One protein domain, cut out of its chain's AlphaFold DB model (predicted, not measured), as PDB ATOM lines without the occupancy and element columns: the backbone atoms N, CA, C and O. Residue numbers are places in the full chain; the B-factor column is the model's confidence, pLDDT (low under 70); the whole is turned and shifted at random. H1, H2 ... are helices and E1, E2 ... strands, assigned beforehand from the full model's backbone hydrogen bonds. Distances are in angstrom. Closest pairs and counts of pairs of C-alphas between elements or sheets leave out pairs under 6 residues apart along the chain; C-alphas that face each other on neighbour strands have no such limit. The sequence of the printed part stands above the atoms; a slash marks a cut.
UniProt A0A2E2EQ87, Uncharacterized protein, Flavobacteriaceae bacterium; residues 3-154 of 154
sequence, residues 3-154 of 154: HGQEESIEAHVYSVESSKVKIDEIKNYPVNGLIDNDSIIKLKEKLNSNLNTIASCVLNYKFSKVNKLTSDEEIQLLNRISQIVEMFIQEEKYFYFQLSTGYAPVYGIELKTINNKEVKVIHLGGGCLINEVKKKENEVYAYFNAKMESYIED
ATOM      1  N   HIS A   3      -3.335  -6.019 134.316       43.78
ATOM      2  CA  HIS A   3      -1.867  -6.131 134.316       43.78
ATOM      3  C   HIS A   3      -1.158  -5.658 133.033       43.78
ATOM      4  O   HIS A   3      -0.012  -5.241 133.107       43.78
ATOM      5  N   GLY A   4      -1.814  -5.653 131.865       40.97
ATOM      6  CA  GLY A   4      -1.156  -5.253 130.607       40.97
ATOM      7  C   GLY A   4      -0.970  -3.739 130.416       40.97
ATOM      8  O   GLY A   4      -0.130  -3.321 129.625       40.97
ATOM      9  N   GLN A   5      -1.749  -2.905 131.115       47.59
ATOM     10  CA  GLN A   5      -1.620  -1.443 131.039       47.59
ATOM     11  C   GLN A   5      -0.554  -0.912 132.009       47.59
ATOM     12  O   GLN A   5       0.198  -0.013 131.634       47.59
ATOM     13  N   GLU A   6      -0.442  -1.493 133.207       48.81
ATOM     14  CA  GLU A   6       0.555  -1.112 134.220       48.81
ATOM     15  C   GLU A   6       1.994  -1.383 133.747       48.81
ATOM     16  O   GLU A   6       2.812  -0.464 133.780       48.81
ATOM     17  N   GLU A   7       2.279  -2.559 133.166       54.72
ATOM     18  CA  GLU A   7       3.608  -2.877 132.606       54.72
ATOM     19  C   GLU A   7       4.026  -1.904 131.489       54.72
ATOM     20  O   GLU A   7       5.193  -1.520 131.389       54.72
ATOM     21  N   SER A   8       3.076  -1.450 130.659       66.50
ATOM     22  CA  SER A   8       3.359  -0.499 129.574       66.50
ATOM     23  C   SER A   8       3.686   0.912 130.075       66.50
ATOM     24  O   SER A   8       4.520   1.600 129.484       66.50
ATOM     25  N   ILE A   9       3.053   1.340 131.174       66.06
ATOM     26  CA  ILE A   9       3.272   2.661 131.769       66.06
ATOM     27  C   ILE A   9       4.603   2.663 132.518       66.06
ATOM     28  O   ILE A   9       5.400   3.577 132.320       66.06
ATOM     29  N   GLU A  10       4.883   1.634 133.317       60.78
ATOM     30  CA  GLU A  10       6.149   1.508 134.046       60.78
ATOM     31  C   GLU A  10       7.352   1.422 133.098       60.78
ATOM     32  O   GLU A  10       8.337   2.141 133.285       60.78
ATOM     33  N   ALA A  11       7.255   0.634 132.021       61.44
ATOM     34  CA  ALA A  11       8.298   0.566 130.997       61.44
ATOM     35  C   ALA A  11       8.520   1.921 130.305       61.44
ATOM     36  O   ALA A  11       9.662   2.312 130.039       61.44
ATOM     37  N   HIS A  12       7.443   2.669 130.040       61.59
ATOM     38  CA  HIS A  12       7.539   4.003 129.457       61.59
ATOM     39  C   HIS A  12       8.209   4.996 130.418       61.59
ATOM     40  O   HIS A  12       9.151   5.680 130.015       61.59
ATOM     41  N   VAL A  13       7.804   5.023 131.692       62.84
ATOM     42  CA  VAL A  13       8.413   5.872 132.731       62.84
ATOM     43  C   VAL A  13       9.906   5.568 132.870       62.84
ATOM     44  O   VAL A  13      10.723   6.484 132.774       62.84
ATOM     45  N   TYR A  14      10.281   4.290 132.962       59.47
ATOM     46  CA  TYR A  14      11.681   3.867 133.040       59.47
ATOM     47  C   TYR A  14      12.495   4.292 131.803       59.47
ATOM     48  O   TYR A  14      13.636   4.753 131.906       59.47
ATOM     49  N   SER A  15      11.905   4.201 130.605       69.69
ATOM     50  CA  SER A  15      12.565   4.637 129.366       69.69
ATOM     51  C   SER A  15      12.814   6.153 129.323       69.69
ATOM     52  O   SER A  15      13.878   6.595 128.875       69.69
ATOM     53  N   VAL A  16      11.886   6.955 129.854       69.12
ATOM     54  CA  VAL A  16      12.012   8.417 129.931       69.12
ATOM     55  C   VAL A  16      13.048   8.812 130.980       69.12
ATOM     56  O   VAL A  16      13.911   9.643 130.701       69.12
ATOM     57  N   GLU A  17      13.020   8.191 132.161       72.88
ATOM     58  CA  GLU A  17      13.999   8.440 133.224       72.88
ATOM     59  C   GLU A  17      15.419   8.079 132.782       72.88
ATOM     60  O   GLU A  17      16.338   8.884 132.934       72.88
ATOM     61  N   SER A  18      15.598   6.919 132.145       75.50
ATOM     62  CA  SER A  18      16.904   6.519 131.610       75.50
ATOM     63  C   SER A  18      17.401   7.464 130.509       75.50
ATOM     64  O   SER A  18      18.592   7.777 130.446       75.50
ATOM     65  N   SER A  19      16.499   7.978 129.666       81.38
ATOM     66  CA  SER A  19      16.836   8.982 128.654       81.38
ATOM     67  C   SER A  19      17.225  10.314 129.285       81.38
ATOM     68  O   SER A  19      18.154  10.962 128.815       81.38
ATOM     69  N   LYS A  20      16.564  10.706 130.379       84.31
ATOM     70  CA  LYS A  20      16.881  11.921 131.140       84.31
ATOM     71  C   LYS A  20      18.276  11.879 131.724       84.31
ATOM     72  O   LYS A  20      19.021  12.831 131.524       84.31
ATOM     73  N   VAL A  21      18.656  10.759 132.335       84.56
ATOM     74  CA  VAL A  21      20.021  10.563 132.833       84.56
ATOM     75  C   VAL A  21      21.038  10.737 131.702       84.56
ATOM     76  O   VAL A  21      21.937  11.562 131.821       84.56
ATOM     77  N   LYS A  22      20.850  10.064 130.560       88.25
ATOM     78  CA  LYS A  22      21.778  10.158 129.415       88.25
ATOM     79  C   LYS A  22      21.855  11.560 128.807       88.25
ATOM     80  O   LYS A  22      22.923  12.017 128.412       88.25
ATOM     81  N   ILE A  23      20.725  12.254 128.695       91.56
ATOM     82  CA  ILE A  23      20.682  13.620 128.156       91.56
ATOM     83  C   ILE A  23      21.356  14.596 129.118       91.56
ATOM     84  O   ILE A  23      22.106  15.472 128.679       91.56
ATOM     85  N   ASP A  24      21.122  14.442 130.419       91.19
ATOM     86  CA  ASP A  24      21.785  15.247 131.437       91.19
ATOM     87  C   ASP A  24      23.292  14.965 131.464       91.19
ATOM     88  O   ASP A  24      24.064  15.917 131.566       91.19
ATOM     89  N   GLU A  25      23.732  13.719 131.275       92.38
ATOM     90  CA  GLU A  25      25.149  13.377 131.099       92.38
ATOM     91  C   GLU A  25      25.763  14.099 129.895       92.38
ATOM     92  O   GLU A  25      26.805  14.730 130.041       92.38
ATOM     93  N   ILE A  26      25.108  14.092 128.726       93.81
ATOM     94  CA  ILE A  26      25.606  14.800 127.531       93.81
ATOM     95  C   ILE A  26      25.716  16.304 127.798       93.81
ATOM     96  O   ILE A  26      26.732  16.931 127.496       93.81
ATOM     97  N   LYS A  27      24.678  16.907 128.384       95.50
ATOM     98  CA  LYS A  27      24.645  18.356 128.619       95.50
ATOM     99  C   LYS A  27      25.635  18.801 129.693       95.50
ATOM    100  O   LYS A  27      26.153  19.914 129.601       95.50
ATOM    101  N   ASN A  28      25.870  17.968 130.703       96.94
ATOM    102  CA  ASN A  28      26.780  18.254 131.811       96.94
ATOM    103  C   ASN A  28      28.182  17.665 131.609       96.94
ATOM    104  O   ASN A  28      29.011  17.805 132.505       96.94
ATOM    105  N   TYR A  29      28.465  17.046 130.459       95.50
ATOM    106  CA  TYR A  29      29.788  16.515 130.154       95.50
ATOM    107  C   TYR A  29      30.830  17.648 130.181       95.50
ATOM    108  O   TYR A  29      30.712  18.595 129.392       95.50
ATOM    109  N   PRO A  30      31.824  17.597 131.089       95.94
ATOM    110  CA  PRO A  30      32.846  18.626 131.188       95.94
ATOM    111  C   PRO A  30      33.837  18.488 130.036       95.94
ATOM    112  O   PRO A  30      34.544  17.489 129.916       95.94
ATOM    113  N   VAL A  31      33.912  19.524 129.209       96.00
ATOM    114  CA  VAL A  31      34.881  19.610 128.123       96.00
ATOM    115  C   VAL A  31      36.182  20.200 128.659       96.00
ATOM    116  O   VAL A  31      36.214  21.307 129.202       96.00
ATOM    117  N   ASN A  32      37.261  19.435 128.519       92.06
ATOM    118  CA  ASN A  32      38.608  19.843 128.909       92.06
ATOM    119  C   ASN A  32      39.323  20.532 127.737       92.06
ATOM    120  O   ASN A  32      38.901  20.417 126.593       92.06
ATOM    121  N   GLY A  33      40.414  21.250 128.014       87.06
ATOM    122  CA  GLY A  33      41.246  21.854 126.963       87.06
ATOM    123  C   GLY A  33      40.662  23.105 126.293       87.06
ATOM    124  O   GLY A  33      41.260  23.619 125.352       87.06
ATOM    125  N   LEU A  34      39.536  23.631 126.785       94.25
ATOM    126  CA  LEU A  34      38.988  24.900 126.306       94.25
ATOM    127  C   LEU A  34      39.930  26.058 126.656       94.25
ATOM    128  O   LEU A  34      40.296  26.241 127.818       94.25
ATOM    129  N   ILE A  35      40.284  26.862 125.656       92.12
ATOM    130  CA  ILE A  35      41.184  28.005 125.831       92.12
ATOM    131  C   ILE A  35      40.386  29.192 126.372       92.12
ATOM    132  O   ILE A  35      39.426  29.659 125.751       92.12
ATOM    133  N   ASP A  36      40.784  29.699 127.534       94.00
ATOM    134  CA  ASP A  36      40.188  30.887 128.135       94.00
ATOM    135  C   ASP A  36      40.916  32.152 127.674       94.00
ATOM    136  O   ASP A  36      42.143  32.230 127.696       94.00
ATOM    137  N   ASN A  37      40.140  33.155 127.273       92.88
ATOM    138  CA  ASN A  37      40.617  34.522 127.089       92.88
ATOM    139  C   ASN A  37      40.144  35.396 128.263       92.88
ATOM    140  O   ASN A  37      39.279  34.983 129.040       92.88
ATOM    141  N   ASP A  38      40.660  36.621 128.367       96.12
ATOM    142  CA  ASP A  38      40.327  37.549 129.458       96.12
ATOM    143  C   ASP A  38      38.818  37.773 129.631       96.12
ATOM    144  O   ASP A  38      38.327  37.890 130.755       96.12
ATOM    145  N   SER A  39      38.066  37.824 128.527       95.56
ATOM    146  CA  SER A  39      36.612  38.003 128.560       95.56
ATOM    147  C   SER A  39      35.914  36.805 129.197       95.56
ATOM    148  O   SER A  39      35.021  36.982 130.023       95.56
ATOM    149  N   ILE A  40      36.339  35.588 128.859       96.50
ATOM    150  CA  ILE A  40      35.798  34.368 129.453       96.50
ATOM    151  C   ILE A  40      36.198  34.251 130.919       96.50
ATOM    152  O   ILE A  40      35.346  33.896 131.726       96.50
ATOM    153  N   ILE A  41      37.442  34.571 131.288       97.31
ATOM    154  CA  ILE A  41      37.892  34.527 132.689       97.31
ATOM    155  C   ILE A  41      36.988  35.415 133.552       97.31
ATOM    156  O   ILE A  41      36.382  34.935 134.510       97.31
ATOM    157  N   LYS A  42      36.784  36.673 133.139       97.31
ATOM    158  CA  LYS A  42      35.876  37.611 133.821       97.31
ATOM    159  C   LYS A  42      34.440  37.096 133.875       97.31
ATOM    160  O   LYS A  42      33.750  37.264 134.878       97.31
ATOM    161  N   LEU A  43      33.975  36.465 132.798       97.44
ATOM    162  CA  LEU A  43      32.623  35.928 132.729       97.44
ATOM    163  C   LEU A  43      32.433  34.725 133.668       97.44
ATOM    164  O   LEU A  43      31.397  34.634 134.324       97.44
ATOM    165  N   LYS A  44      33.434  33.841 133.791       97.69
ATOM    166  CA  LYS A  44      33.438  32.725 134.751       97.69
ATOM    167  C   LYS A  44      33.370  33.225 136.190       97.69
ATOM    168  O   LYS A  44      32.567  32.711 136.966       97.69
ATOM    169  N   GLU A  45      34.158  34.248 136.520       97.50
ATOM    170  CA  GLU A  45      34.147  34.900 137.835       97.50
ATOM    171  C   GLU A  45      32.778  35.521 138.137       97.50
ATOM    172  O   GLU A  45      32.182  35.236 139.175       97.50
ATOM    173  N   LYS A  46      32.235  36.312 137.200       97.62
ATOM    174  CA  LYS A  46      30.920  36.960 137.332       97.62
ATOM    175  C   LYS A  46      29.791  35.954 137.555       97.62
ATOM    176  O   LYS A  46      28.891  36.206 138.353       97.62
ATOM    177  N   LEU A  47      29.814  34.845 136.820       97.44
ATOM    178  CA  LEU A  47      28.756  33.834 136.829       97.44
ATOM    179  C   LEU A  47      28.974  32.732 137.868       97.44
ATOM    180  O   LEU A  47      28.110  31.869 138.014       97.44
ATOM    181  N   ASN A  48      30.123  32.730 138.552       96.88
ATOM    182  CA  ASN A  48      30.575  31.635 139.406       96.88
ATOM    183  C   ASN A  48      30.405  30.264 138.719       96.88
ATOM    184  O   ASN A  48      29.795  29.335 139.253       96.88
ATOM    185  N   SER A  49      30.871  30.164 137.471       96.38
ATOM    186  CA  SER A  49      30.671  28.991 136.622       96.38
ATOM    187  C   SER A  49      31.905  28.705 135.784       96.38
ATOM    188  O   SER A  49      32.493  29.615 135.212       96.38
ATOM    189  N   ASN A  50      32.266  27.428 135.639       95.38
ATOM    190  CA  ASN A  50      33.411  27.020 134.821       95.38
ATOM    191  C   ASN A  50      33.170  27.164 133.313       95.38
ATOM    192  O   ASN A  50      34.133  27.092 132.550       95.38
ATOM    193  N   LEU A  51      31.912  27.340 132.884       97.50
ATOM    194  CA  LEU A  51      31.505  27.495 131.480       97.50
ATOM    195  C   LEU A  51      32.111  26.434 130.541       97.50
ATOM    196  O   LEU A  51      32.454  26.723 129.399       97.50
ATOM    197  N   ASN A  52      32.283  25.206 131.035       97.44
ATOM    198  CA  ASN A  52      32.918  24.097 130.317       97.44
ATOM    199  C   ASN A  52      31.942  22.963 129.973       97.44
ATOM    200  O   ASN A  52      32.358  21.880 129.578       97.44
ATOM    201  N   THR A  53      30.643  23.200 130.139       98.12
ATOM    202  CA  THR A  53      29.572  22.267 129.769       98.12
ATOM    203  C   THR A  53      28.519  23.000 128.951       98.12
ATOM    204  O   THR A  53      28.314  24.207 129.138       98.12
ATOM    205  N   ILE A  54      27.789  22.276 128.099       97.56
ATOM    206  CA  ILE A  54      26.634  22.833 127.377       97.56
ATOM    207  C   ILE A  54      25.623  23.392 128.384       97.56
ATOM    208  O   ILE A  54      25.169  24.527 128.245       97.56
ATOM    209  N   ALA A  55      25.310  22.627 129.435       97.25
ATOM    210  CA  ALA A  55      24.351  23.006 130.467       97.25
ATOM    211  C   ALA A  55      24.710  24.340 131.134       97.25
ATOM    212  O   ALA A  55      23.843  25.204 131.262       97.25
ATOM    213  N   SER A  56      25.976  24.532 131.520       97.94
ATOM    214  CA  SER A  56      26.428  25.770 132.167       97.94
ATOM    215  C   SER A  56      26.310  26.991 131.251       97.94
ATOM    216  O   SER A  56      25.847  28.043 131.691       97.94
ATOM    217  N   CYS A  57      26.652  26.856 129.969       98.12
ATOM    218  CA  CYS A  57      26.547  27.952 129.008       98.12
ATOM    219  C   CYS A  57      25.079  28.285 128.705       98.12
ATOM    220  O   CYS A  57      24.678  29.446 128.795       98.12
ATOM    221  N   VAL A  58      24.251  27.265 128.442       97.38
ATOM    222  CA  VAL A  58      22.808  27.421 128.193       97.38
ATOM    223  C   VAL A  58      22.112  28.069 129.388       97.38
ATOM    224  O   VAL A  58      21.310  28.984 129.204       97.38
ATOM    225  N   LEU A  59      22.409  27.617 130.613       97.38
ATOM    226  CA  LEU A  59      21.814  28.150 131.838       97.38
ATOM    227  C   LEU A  59      22.089  29.648 131.978       97.38
ATOM    228  O   LEU A  59      21.166  30.427 132.210       97.38
ATOM    229  N   ASN A  60      23.345  30.051 131.800       98.19
ATOM    230  CA  ASN A  60      23.735  31.445 131.958       98.19
ATOM    231  C   ASN A  60      23.227  32.337 130.822       98.19
ATOM    232  O   ASN A  60      22.843  33.476 131.084       98.19
ATOM    233  N   TYR A  61      23.143  31.815 129.597       98.12
ATOM    234  CA  TYR A  61      22.603  32.549 128.454       98.12
ATOM    235  C   TYR A  61      21.100  32.785 128.597       98.12
ATOM    236  O   TYR A  61      20.619  33.915 128.473       98.12
ATOM    237  N   LYS A  62      20.331  31.739 128.930       95.94
ATOM    238  CA  LYS A  62      18.871  31.857 129.044       95.94
ATOM    239  C   LYS A  62      18.422  32.738 130.209       95.94
ATOM    240  O   LYS A  62      17.346  33.325 130.147       95.94
ATOM    241  N   PHE A  63      19.261  32.866 131.238       97.25
ATOM    242  CA  PHE A  63      19.062  33.779 132.364       97.25
ATOM    243  C   PHE A  63      19.942  35.034 132.298       97.25
ATOM    244  O   PHE A  63      20.085  35.735 133.295       97.25
ATOM    245  N   SER A  64      20.474  35.373 131.124       97.06
ATOM    246  CA  SER A  64      21.295  36.570 130.871       97.06
ATOM    247  C   SER A  64      20.739  37.852 131.490       97.06
ATOM    248  O   SER A  64      21.476  38.590 132.133       97.06
ATOM    249  N   LYS A  65      19.427  38.092 131.391       95.31
ATOM    250  CA  LYS A  65      18.770  39.256 132.009       95.31
ATOM    251  C   LYS A  65      18.874  39.263 133.538       95.31
ATOM    252  O   LYS A  65      19.116  40.309 134.131       95.31
ATOM    253  N   VAL A  66      18.709  38.101 134.173       95.69
ATOM    254  CA  VAL A  66      18.855  37.933 135.632       95.69
ATOM    255  C   VAL A  66      20.318  38.110 136.035       95.69
ATOM    256  O   VAL A  66      20.616  38.823 136.989       95.69
ATOM    257  N   ASN A  67      21.226  37.546 135.239       95.56
ATOM    258  CA  ASN A  67      22.675  37.643 135.405       95.56
ATOM    259  C   ASN A  67      23.256  39.006 134.979       95.56
ATOM    260  O   ASN A  67      24.463  39.222 135.096       95.56
ATOM    261  N   LYS A  68      22.408  39.926 134.493       97.25
ATOM    262  CA  LYS A  68      22.786  41.250 133.973       97.25
ATOM    263  C   LYS A  68      23.938  41.154 132.968       97.25
ATOM    264  O   LYS A  68      24.947  41.854 133.101       97.25
ATOM    265  N   LEU A  69      23.814  40.229 132.020       97.56
ATOM    266  CA  LEU A  69      24.786  40.070 130.950       97.56
ATOM    267  C   LEU A  69      24.630  41.181 129.914       97.56
ATOM    268  O   LEU A  69      23.514  41.593 129.594       97.56
ATOM    269  N   THR A  70      25.753  41.679 129.414       97.88
ATOM    270  CA  THR A  70      25.784  42.530 128.224       97.88
ATOM    271  C   THR A  70      25.638  41.674 126.966       97.88
ATOM    272  O   THR A  70      25.876  40.466 126.993       97.88
ATOM    273  N   SER A  71      25.306  42.302 125.836       96.81
ATOM    274  CA  SER A  71      25.274  41.607 124.542       96.81
ATOM    275  C   SER A  71      26.616  40.952 124.204       96.81
ATOM    276  O   SER A  71      26.641  39.844 123.680       96.81
ATOM    277  N   ASP A  72      27.733  41.593 124.556       97.62
ATOM    278  CA  ASP A  72      29.067  41.032 124.329       97.62
ATOM    279  C   ASP A  72      29.308  39.782 125.181       97.62
ATOM    280  O   ASP A  72      29.859  38.801 124.688       97.62
ATOM    281  N   GLU A  73      28.869  39.778 126.442       98.12
ATOM    282  CA  GLU A  73      28.962  38.605 127.319       98.12
ATOM    283  C   GLU A  73      28.063  37.458 126.832       98.12
ATOM    284  O   GLU A  73      28.471  36.297 126.876       98.12
ATOM    285  N   GLU A  74      26.871  37.766 126.310       97.62
ATOM    286  CA  GLU A  74      26.009  36.784 125.638       97.62
ATOM    287  C   GLU A  74      26.714  36.172 124.413       97.62
ATOM    288  O   GLU A  74      26.754  34.948 124.272       97.62
ATOM    289  N   ILE A  75      27.365  36.993 123.581       97.44
ATOM    290  CA  ILE A  75      28.175  36.524 122.445       97.44
ATOM    291  C   ILE A  75      29.336  35.638 122.919       97.44
ATOM    292  O   ILE A  75      29.610  34.610 122.300       97.44
ATOM    293  N   GLN A  76      30.001  35.974 124.030       97.69
ATOM    294  CA  GLN A  76      31.066  35.123 124.576       97.69
ATOM    295  C   GLN A  76      30.548  33.746 125.018       97.69
ATOM    296  O   GLN A  76      31.247  32.752 124.820       97.69
ATOM    297  N   LEU A  77      29.327  33.648 125.558       97.88
ATOM    298  CA  LEU A  77      28.707  32.353 125.866       97.88
ATOM    299  C   LEU A  77      28.432  31.530 124.599       97.88
ATOM    300  O   LEU A  77      28.672  30.323 124.604       97.88
ATOM    301  N   LEU A  78      27.985  32.156 123.506       98.00
ATOM    302  CA  LEU A  78      27.802  31.465 122.221       98.00
ATOM    303  C   LEU A  78      29.140  31.015 121.619       98.00
ATOM    304  O   LEU A  78      29.268  29.876 121.171       98.00
ATOM    305  N   ASN A  79      30.175  31.853 121.683       96.38
ATOM    306  CA  ASN A  79      31.520  31.468 121.252       96.38
ATOM    307  C   ASN A  79      32.063  30.296 122.080       96.38
ATOM    308  O   ASN A  79      32.683  29.384 121.537       96.38
ATOM    309  N   ARG A  80      31.789  30.276 123.389       97.44
ATOM    310  CA  ARG A  80      32.137  29.147 124.260       97.44
ATOM    311  C   ARG A  80      31.404  27.866 123.855       97.44
ATOM    312  O   ARG A  80      32.019  26.804 123.857       97.44
ATOM    313  N   ILE A  81      30.138  27.960 123.446       97.81
ATOM    314  CA  ILE A  81      29.407  26.836 122.842       97.81
ATOM    315  C   ILE A  81      30.082  26.360 121.549       97.81
ATOM    316  O   ILE A  81      30.230  25.155 121.380       97.81
ATOM    317  N   SER A  82      30.550  27.262 120.677       96.38
ATOM    318  CA  SER A  82      31.298  26.882 119.463       96.38
ATOM    319  C   SER A  82      32.551  26.068 119.801       96.38
ATOM    320  O   SER A  82      32.754  25.001 119.236       96.38
ATOM    321  N   GLN A  83      33.343  26.511 120.782       96.75
ATOM    322  CA  GLN A  83      34.534  25.773 121.223       96.75
ATOM    323  C   GLN A  83      34.181  24.392 121.796       96.75
ATOM    324  O   GLN A  83      34.881  23.415 121.557       96.75
ATOM    325  N   ILE A  84      33.076  24.288 122.539       97.44
ATOM    326  CA  ILE A  84      32.569  23.004 123.042       97.44
ATOM    327  C   ILE A  84      32.185  22.070 121.882       97.44
ATOM    328  O   ILE A  84      32.511  20.885 121.928       97.44
ATOM    329  N   VAL A  85      31.525  22.587 120.840       96.31
ATOM    330  CA  VAL A  85      31.185  21.825 119.627       96.31
ATOM    331  C   VAL A  85      32.447  21.323 118.925       96.31
ATOM    332  O   VAL A  85      32.529  20.139 118.612       96.31
ATOM    333  N   GLU A  86      33.451  22.183 118.747       95.00
ATOM    334  CA  GLU A  86      34.737  21.818 118.136       95.00
ATOM    335  C   GLU A  86      35.416  20.658 118.877       95.00
ATOM    336  O   GLU A  86      35.894  19.718 118.243       95.00
ATOM    337  N   MET A  87      35.396  20.668 120.212       95.69
ATOM    338  CA  MET A  87      35.942  19.566 121.011       95.69
ATOM    339  C   MET A  87      35.147  18.267 120.838       95.69
ATOM    340  O   MET A  87      35.740  17.198 120.735       95.69
ATOM    341  N   PHE A  88      33.813  18.329 120.761       95.19
ATOM    342  CA  PHE A  88      33.011  17.134 120.479       95.19
ATOM    343  C   PHE A  88      33.303  16.553 119.095       95.19
ATOM    344  O   PHE A  88      33.403  15.336 118.963       95.19
ATOM    345  N   ILE A  89      33.499  17.404 118.088       93.56
ATOM    346  CA  ILE A  89      33.865  16.974 116.734       93.56
ATOM    347  C   ILE A  89      35.237  16.295 116.729       93.56
ATOM    348  O   ILE A  89      35.385  15.245 116.109       93.56
ATOM    349  N   GLN A  90      36.222  16.848 117.443       93.12
ATOM    350  CA  GLN A  90      37.551  16.235 117.586       93.12
ATOM    351  C   GLN A  90      37.503  14.857 118.262       93.12
ATOM    352  O   GLN A  90      38.352  14.012 117.994       93.12
ATOM    353  N   GLU A  91      36.512  14.626 119.122       92.94
ATOM    354  CA  GLU A  91      36.256  13.342 119.779       92.94
ATOM    355  C   GLU A  91      35.290  12.433 118.988       92.94
ATOM    356  O   GLU A  91      34.827  11.431 119.533       92.94
ATOM    357  N   GLU A  92      34.952  12.781 117.739       92.81
ATOM    358  CA  GLU A  92      34.001  12.057 116.874       92.81
ATOM    359  C   GLU A  92      32.605  11.871 117.511       92.81
ATOM    360  O   GLU A  92      31.902  10.881 117.294       92.81
ATOM    361  N   LYS A  93      32.172  12.841 118.329       93.56
ATOM    362  CA  LYS A  93      30.873  12.849 119.016       93.56
ATOM    363  C   LYS A  93      29.889  13.773 118.304       93.56
ATOM    364  O   LYS A  93      29.884  14.982 118.526       93.56
ATOM    365  N   TYR A  94      28.984  13.190 117.526       94.81
ATOM    366  CA  TYR A  94      28.008  13.937 116.728       94.81
ATOM    367  C   TYR A  94      26.604  13.869 117.326       94.81
ATOM    368  O   TYR A  94      26.064  12.786 117.575       94.81
ATOM    369  N   PHE A  95      25.988  15.029 117.558       94.31
ATOM    370  CA  PHE A  95      24.619  15.089 118.058       94.31
ATOM    371  C   PHE A  95      23.928  16.423 117.794       94.31
ATOM    372  O   PHE A  95      24.571  17.460 117.671       94.31
ATOM    373  N   TYR A  96      22.598  16.387 117.777       94.06
ATOM    374  CA  TYR A  96      21.732  17.555 117.656       94.06
ATOM    375  C   TYR A  96      20.761  17.633 118.819       94.06
ATOM    376  O   TYR A  96      20.312  16.611 119.328       94.06
ATOM    377  N   PHE A  97      20.362  18.843 119.186       93.81
ATOM    378  CA  PHE A  97      19.258  19.074 120.108       93.81
ATOM    379  C   PHE A  97      17.985  19.403 119.337       93.81
ATOM    380  O   PHE A  97      17.903  20.426 118.661       93.81
ATOM    381  N   GLN A  98      16.965  18.565 119.476       89.31
ATOM    382  CA  GLN A  98      15.648  18.801 118.910       89.31
ATOM    383  C   GLN A  98      14.663  19.154 120.022       89.31
ATOM    384  O   GLN A  98      14.429  18.397 120.965       89.31
ATOM    385  N   LEU A  99      14.074  20.338 119.911       79.81
ATOM    386  CA  LEU A  99      12.988  20.767 120.780       79.81
ATOM    387  C   LEU A  99      11.676  20.300 120.164       79.81
ATOM    388  O   LEU A  99      11.367  20.642 119.023       79.81
ATOM    389  N   SER A 100      10.902  19.523 120.912       69.38
ATOM    390  CA  SER A 100       9.590  19.068 120.464       69.38
ATOM    391  C   SER A 100       8.525  20.076 120.905       69.38
ATOM    392  O   SER A 100       8.307  20.317 122.090       69.38
ATOM    393  N   THR A 101       7.863  20.715 119.940       61.97
ATOM    394  CA  THR A 101       6.704  21.590 120.182       61.97
ATOM    395  C   THR A 101       5.412  20.825 119.906       61.97
ATOM    396  O   THR A 101       5.320  20.154 118.881       61.97
ATOM    397  N   GLY A 102       4.398  20.951 120.767       58.72
ATOM    398  CA  GLY A 102       3.070  20.360 120.548       58.72
ATOM    399  C   GLY A 102       2.520  19.591 121.752       58.72
ATOM    400  O   GLY A 102       3.031  19.709 122.863       58.72
ATOM    401  N   TYR A 103       1.456  18.812 121.520       52.06
ATOM    402  CA  TYR A 103       0.689  18.107 122.562       52.06
ATOM    403  C   TYR A 103       1.374  16.850 123.128       52.06
ATOM    404  O   TYR A 103       0.989  16.392 124.199       52.06
ATOM    405  N   ALA A 104       2.381  16.308 122.439       61.88
ATOM    406  CA  ALA A 104       3.124  15.115 122.852       61.88
ATOM    407  C   ALA A 104       4.639  15.374 122.749       61.88
ATOM    408  O   ALA A 104       5.271  14.968 121.771       61.88
ATOM    409  N   PRO A 105       5.228  16.122 123.700       65.44
ATOM    410  CA  PRO A 105       6.656  16.394 123.694       65.44
ATOM    411  C   PRO A 105       7.443  15.092 123.859       65.44
ATOM    412  O   PRO A 105       7.339  14.409 124.874       65.44
ATOM    413  N   VAL A 106       8.245  14.759 122.852       77.00
ATOM    414  CA  VAL A 106       9.161  13.618 122.903       77.00
ATOM    415  C   VAL A 106      10.397  14.029 123.687       77.00
ATOM    416  O   VAL A 106      11.009  15.059 123.386       77.00
ATOM    417  N   TYR A 107      10.756  13.220 124.678       82.62
ATOM    418  CA  TYR A 107      11.994  13.340 125.433       82.62
ATOM    419  C   TYR A 107      12.758  12.020 125.310       82.62
ATOM    420  O   TYR A 107      12.238  10.974 125.693       82.62
ATOM    421  N   GLY A 108      13.956  12.042 124.727       87.75
ATOM    422  CA  GLY A 108      14.633  10.807 124.330       87.75
ATOM    423  C   GLY A 108      15.858  11.022 123.452       87.75
ATOM    424  O   GLY A 108      16.156  12.139 123.041       87.75
ATOM    425  N   ILE A 109      16.563   9.935 123.152       89.31
ATOM    426  CA  ILE A 109      17.687   9.932 122.212       89.31
ATOM    427  C   ILE A 109      17.332   9.009 121.050       89.31
ATOM    428  O   ILE A 109      17.004   7.844 121.256       89.31
ATOM    429  N   GLU A 110      17.425   9.535 119.839       91.06
ATOM    430  CA  GLU A 110      17.271   8.798 118.588       91.06
ATOM    431  C   GLU A 110      18.636   8.718 117.892       91.06
ATOM    432  O   GLU A 110      19.381   9.695 117.877       91.06
ATOM    433  N   LEU A 111      18.982   7.564 117.324       91.31
ATOM    434  CA  LEU A 111      20.209   7.396 116.542       91.31
ATOM    435  C   LEU A 111      19.893   7.520 115.054       91.31
ATOM    436  O   LEU A 111      18.942   6.910 114.567       91.31
ATOM    437  N   LYS A 112      20.710   8.286 114.334       92.75
ATOM    438  CA  LYS A 112      20.653   8.425 112.876       92.75
ATOM    439  C   LYS A 112      22.035   8.223 112.282       92.75
ATOM    440  O   LYS A 112      23.037   8.505 112.927       92.75
ATOM    441  N   THR A 113      22.082   7.795 111.028       92.19
ATOM    442  CA  THR A 113      23.309   7.831 110.230       92.19
ATOM    443  C   THR A 113      23.180   8.947 109.203       92.19
ATOM    444  O   THR A 113      22.244   8.936 108.407       92.19
ATOM    445  N   ILE A 114      24.100   9.909 109.231       91.25
ATOM    446  CA  ILE A 114      24.160  11.033 108.286       91.25
ATOM    447  C   ILE A 114      25.584  11.071 107.741       91.25
ATOM    448  O   ILE A 114      26.524  11.094 108.527       91.25
ATOM    449  N   ASN A 115      25.753  11.009 106.418       88.56
ATOM    450  CA  ASN A 115      27.069  10.985 105.763       88.56
ATOM    451  C   ASN A 115      28.054   9.981 106.396       88.56
ATOM    452  O   ASN A 115      29.204  10.300 106.681       88.56
ATOM    453  N   ASN A 116      27.585   8.751 106.643       88.75
ATOM    454  CA  ASN A 116      28.325   7.663 107.304       88.75
ATOM    455  C   ASN A 116      28.772   7.930 108.757       88.75
ATOM    456  O   ASN A 116      29.487   7.108 109.326       88.75
ATOM    457  N   LYS A 117      28.326   9.022 109.384       90.31
ATOM    458  CA  LYS A 117      28.558   9.332 110.802       90.31
ATOM    459  C   LYS A 117      27.337   8.921 111.624       90.31
ATOM    460  O   LYS A 117      26.199   9.131 111.198       90.31
ATOM    461  N   GLU A 118      27.554   8.336 112.801       93.81
ATOM    462  CA  GLU A 118      26.482   8.086 113.772       93.81
ATOM    463  C   GLU A 118      26.172   9.385 114.527       93.81
ATOM    464  O   GLU A 118      27.029   9.941 115.209       93.81
ATOM    465  N   VAL A 119      24.938   9.873 114.403       94.19
ATOM    466  CA  VAL A 119      24.469  11.137 114.976       94.19
ATOM    467  C   VAL A 119      23.350  10.865 115.975       94.19
ATOM    468  O   VAL A 119      22.330  10.259 115.639       94.19
ATOM    469  N   LYS A 120      23.505  11.355 117.208       93.94
ATOM    470  CA  LYS A 120      22.455  11.294 118.239       93.94
ATOM    471  C   LYS A 120      21.533  12.506 118.119       93.94
ATOM    472  O   LYS A 120      21.961  13.637 118.313       93.94
ATOM    473  N   VAL A 121      20.250  12.295 117.860       93.12
ATOM    474  CA  VAL A 121      19.227  13.339 117.961       93.12
ATOM    475  C   VAL A 121      18.650  13.317 119.371       93.12
ATOM    476  O   VAL A 121      17.981  12.371 119.785       93.12
ATOM    477  N   ILE A 122      18.953  14.364 120.130       93.19
ATOM    478  CA  ILE A 122      18.559  14.551 121.519       93.19
ATOM    479  C   ILE A 122      17.250  15.330 121.554       93.19
ATOM    480  O   ILE A 122      17.225  16.549 121.381       93.19
ATOM    481  N   HIS A 123      16.157  14.629 121.819       90.69
ATOM    482  CA  HIS A 123      14.836  15.213 121.986       90.69
ATOM    483  C   HIS A 123      14.693  15.753 123.411       90.69
ATOM    484  O   HIS A 123      14.718  14.996 124.381       90.69
ATOM    485  N   LEU A 124      14.555  17.073 123.549       87.56
ATOM    486  CA  LEU A 124      14.545  17.777 124.841       87.56
ATOM    487  C   LEU A 124      13.143  17.991 125.428       87.56
ATOM    488  O   LEU A 124      12.987  18.734 126.402       87.56
ATOM    489  N   GLY A 125      12.117  17.377 124.844       81.31
ATOM    490  CA  GLY A 125      10.736  17.709 125.164       81.31
ATOM    491  C   GLY A 125      10.383  19.150 124.778       81.31
ATOM    492  O   GLY A 125      11.097  19.841 124.041       81.31
ATOM    493  N   GLY A 126       9.282  19.627 125.349       72.12
ATOM    494  CA  GLY A 126       8.828  21.002 125.220       72.12
ATOM    495  C   GLY A 126       7.399  21.181 125.715       72.12
ATOM    496  O   GLY A 126       6.780  20.264 126.247       72.12
ATOM    497  N   GLY A 127       6.887  22.396 125.573       67.75
ATOM    498  CA  GLY A 127       5.507  22.732 125.902       67.75
ATOM    499  C   GLY A 127       4.963  23.759 124.917       67.75
ATOM    500  O   GLY A 127       5.730  24.387 124.187       67.75
ATOM    501  N   CYS A 128       3.643  23.950 124.901       66.69
ATOM    502  CA  CYS A 128       2.996  24.925 124.013       66.69
ATOM    503  C   CYS A 128       3.338  26.390 124.339       66.69
ATOM    504  O   CYS A 128       3.162  27.257 123.490       66.69
ATOM    505  N   LEU A 129       3.811  26.687 125.553       72.38
ATOM    506  CA  LEU A 129       4.112  28.052 125.983       72.38
ATOM    507  C   LEU A 129       5.605  28.357 125.826       72.38
ATOM    508  O   LEU A 129       6.441  27.821 126.554       72.38
ATOM    509  N   ILE A 130       5.932  29.257 124.897       76.44
ATOM    510  CA  ILE A 130       7.293  29.761 124.683       76.44
ATOM    511  C   ILE A 130       7.410  31.136 125.348       76.44
ATOM    512  O   ILE A 130       6.846  32.117 124.871       76.44
ATOM    513  N   ASN A 131       8.148  31.207 126.457       86.56
ATOM    514  CA  ASN A 131       8.525  32.466 127.106       86.56
ATOM    515  C   ASN A 131       9.943  32.911 126.686       86.56
ATOM    516  O   ASN A 131      10.643  32.191 125.976       86.56
ATOM    517  N   GLU A 132      10.377  34.098 127.122       88.75
ATOM    518  CA  GLU A 132      11.694  34.665 126.773       88.75
ATOM    519  C   GLU A 132      12.859  33.731 127.150       88.75
ATOM    520  O   GLU A 132      13.764  33.517 126.348       88.75
ATOM    521  N   VAL A 133      12.796  33.101 128.329       90.62
ATOM    522  CA  VAL A 133      13.805  32.129 128.787       90.62
ATOM    523  C   VAL A 133      13.866  30.927 127.844       90.62
ATOM    524  O   VAL A 133      14.953  30.502 127.455       90.62
ATOM    525  N   LYS A 134      12.710  30.391 127.434       88.81
ATOM    526  CA  LYS A 134      12.651  29.273 126.489       88.81
ATOM    527  C   LYS A 134      13.148  29.681 125.106       88.81
ATOM    528  O   LYS A 134      13.856  28.910 124.470       88.81
ATOM    529  N   LYS A 135      12.846  30.904 124.660       90.75
ATOM    530  CA  LYS A 135      13.363  31.449 123.399       90.75
ATOM    531  C   LYS A 135      14.895  31.513 123.407       90.75
ATOM    532  O   LYS A 135      15.505  31.024 122.463       90.75
ATOM    533  N   LYS A 136      15.505  32.033 124.478       94.19
ATOM    534  CA  LYS A 136      16.970  32.075 124.620       94.19
ATOM    535  C   LYS A 136      17.596  30.684 124.735       94.19
ATOM    536  O   LYS A 136      18.660  30.445 124.185       94.19
ATOM    537  N   GLU A 137      16.943  29.741 125.414       93.25
ATOM    538  CA  GLU A 137      17.395  28.343 125.423       93.25
ATOM    539  C   GLU A 137      17.400  27.744 124.005       93.25
ATOM    540  O   GLU A 137      18.385  27.128 123.600       93.25
ATOM    541  N   ASN A 138      16.331  27.966 123.234       91.88
ATOM    542  CA  ASN A 138      16.226  27.484 121.857       91.88
ATOM    543  C   ASN A 138      17.286  28.108 120.944       91.88
ATOM    544  O   ASN A 138      17.811  27.426 120.072       91.88
ATOM    545  N   GLU A 139      17.607  29.382 121.151       94.69
ATOM    546  CA  GLU A 139      18.647  30.094 120.408       94.69
ATOM    547  C   GLU A 139      20.022  29.439 120.577       94.69
ATOM    548  O   GLU A 139      20.707  29.193 119.586       94.69
ATOM    549  N   VAL A 140      20.396  29.065 121.806       96.75
ATOM    550  CA  VAL A 140      21.677  28.388 122.058       96.75
ATOM    551  C   VAL A 140      21.719  27.009 121.406       96.75
ATOM    552  O   VAL A 140      22.725  26.658 120.796       96.75
ATOM    553  N   TYR A 141      20.643  26.221 121.501       95.94
ATOM    554  CA  TYR A 141      20.600  24.904 120.857       95.94
ATOM    555  C   TYR A 141      20.585  24.998 119.328       95.94
ATOM    556  O   TYR A 141      21.232  24.191 118.671       95.94
ATOM    557  N   ALA A 142      19.908  25.996 118.756       95.06
ATOM    558  CA  ALA A 142      19.960  26.255 117.320       95.06
ATOM    559  C   ALA A 142      21.380  26.638 116.876       95.06
ATOM    560  O   ALA A 142      21.870  26.111 115.882       95.06
ATOM    561  N   TYR A 143      22.064  27.491 117.647       96.75
ATOM    562  CA  TYR A 143      23.459  27.847 117.397       96.75
ATOM    563  C   TYR A 143      24.388  26.626 117.493       96.75
ATOM    564  O   TYR A 143      25.206  26.409 116.603       96.75
ATOM    565  N   PHE A 144      24.229  25.800 118.533       97.25
ATOM    566  CA  PHE A 144      24.957  24.537 118.688       97.25
ATOM    567  C   PHE A 144      24.757  23.633 117.466       97.25
ATOM    568  O   PHE A 144      25.730  23.166 116.881       97.25
ATOM    569  N   ASN A 145      23.503  23.407 117.063       96.25
ATOM    570  CA  ASN A 145      23.179  22.519 115.951       96.25
ATOM    571  C   ASN A 145      23.772  23.024 114.639       96.25
ATOM    572  O   ASN A 145      24.403  22.239 113.949       96.25
ATOM    573  N   ALA A 146      23.638  24.318 114.336       95.62
ATOM    574  CA  ALA A 146      24.208  24.906 113.125       95.62
ATOM    575  C   ALA A 146      25.736  24.749 113.075       95.62
ATOM    576  O   ALA A 146      26.309  24.514 112.015       95.62
ATOM    577  N   LYS A 147      26.407  24.851 114.232       95.38
ATOM    578  CA  LYS A 147      27.848  24.598 114.341       95.38
ATOM    579  C   LYS A 147      28.216  23.133 114.199       95.38
ATOM    580  O   LYS A 147      29.295  22.864 113.709       95.38
ATOM    581  N   MET A 148      27.376  22.203 114.633       95.56
ATOM    582  CA  MET A 148      27.629  20.770 114.472       95.56
ATOM    583  C   MET A 148      27.348  20.310 113.030       95.56
ATOM    584  O   MET A 148      28.100  19.515 112.470       95.56
ATOM    585  N   GLU A 149      26.289  20.841 112.419       93.00
ATOM    586  CA  GLU A 149      25.825  20.504 111.069       93.00
ATOM    587  C   GLU A 149      26.896  20.781 110.019       93.00
ATOM    588  O   GLU A 149      27.183  19.899 109.211       93.00
ATOM    589  N   SER A 150      27.596  21.917 110.123       87.88
ATOM    590  CA  SER A 150      28.687  22.256 109.202       87.88
ATOM    591  C   SER A 150      29.826  21.234 109.165       87.88
ATOM    592  O   SER A 150      30.606  21.274 108.234       87.88
ATOM    593  N   TYR A 151      29.946  20.339 110.153       84.06
ATOM    594  CA  TYR A 151      30.976  19.288 110.177       84.06
ATOM    595  C   TYR A 151      30.413  17.886 109.964       84.06
ATOM    596  O   TYR A 151      31.161  16.952 109.675       84.06
ATOM    597  N   ILE A 152      29.108  17.692 110.156       84.25
ATOM    598  CA  ILE A 152      28.443  16.426 109.837       84.25
ATOM    599  C   ILE A 152      28.224  16.334 108.327       84.25
ATOM    600  O   ILE A 152      28.411  15.253 107.765       84.25
ATOM    601  N   GLU A 153      27.871  17.451 107.689       79.25
ATOM    602  CA  GLU A 153      27.558  17.508 106.262       79.25
ATOM    603  C   GLU A 153      28.787  17.544 105.338       79.25
ATOM    604  O   GLU A 153      28.657  17.144 104.181       79.25
ATOM    605  N   ASP A 154      29.955  17.923 105.868       61.03
ATOM    606  CA  ASP A 154      31.275  17.794 105.220       61.03
ATOM    607  C   ASP A 154      31.708  16.324 105.043       61.03
ATOM    608  O   ASP A 154      32.182  15.967 103.940       61.03
TER     609      ASP A 154
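AT A GLANCE: This is residues 3 to 154 of the 154 residues of an uncharacterized protein of Flavobacteriaceae bacterium (UniProt A0A2E2EQ87). A small twisted sheet, E1 E3 E2, stands beside a cluster of helices, H3, H4 and H5, with H5 packed slantwise on the sheet at its edge strand E1. The long H1 crosses one face of the sheet, and its residues 3 to 14 stick out as an arm; H2 packs on H4, away from the sheet. The 152 printed residues include, in order, H1 H2 H3 H4 E1 E2 E3 H5, mostly helix. The whole is compact, radius of gyration of the C-alphas 17.0 A, yet elongated, spanning 60 by 38 by 23 A.

HOW THE PARTS SIT: E3, residues 117 to 124, is parallel to E1, residues 94 to 98 (N 98 to O 122, 2.8 A). E3 forms an antiparallel hairpin with E2, residues 107 to 114 (N 110 to O 121, 2.9 A). H1, residues 3 to 28, is on one face, making two layers, helix over sheet, at a height of 4.6 A; its closest C-alphas to E2 are Ser 19 and Gly 108, 5.2 A. H5, residues 132 to 152, is on the sheet over E1 and E3, Asn 145 and Tyr 96 closest by C-alphas, 5.4 A. H5 touches H4, residues 71 to 90, at C-alphas Met 148 and Val 85, 6.4 A, a tilt of 37 degrees, only just steep. H3, residues 54 to 62, and H4 form a helical hairpin, closest C-alphas Cys 57 and Leu 77, 5.8 A. H2, residues 38 to 47, touches H4, C-alphas Ile 40 and Gln 76, 6.8 A. Every O i to N i+4 pair is within hydrogen-bond range in H2, H3 and H4, with 20 of 22 in H1 and 16 of 17 in H5.

IN THESE COORDINATES: H1 runs 37.7 A from C-alpha 3 at (-1.867, -6.131, 134.316); H5, 30.0 A, ends at C-alpha 152 (28.443, 16.426, 109.837). H4 measures 29.0 A.

THE WHOLE: The printed part has no cut and no long link. Mean pLDDT of the printed part is 87.8, under 70 at residues 3 to 16, 100 to 105, 127 to 128 and 154.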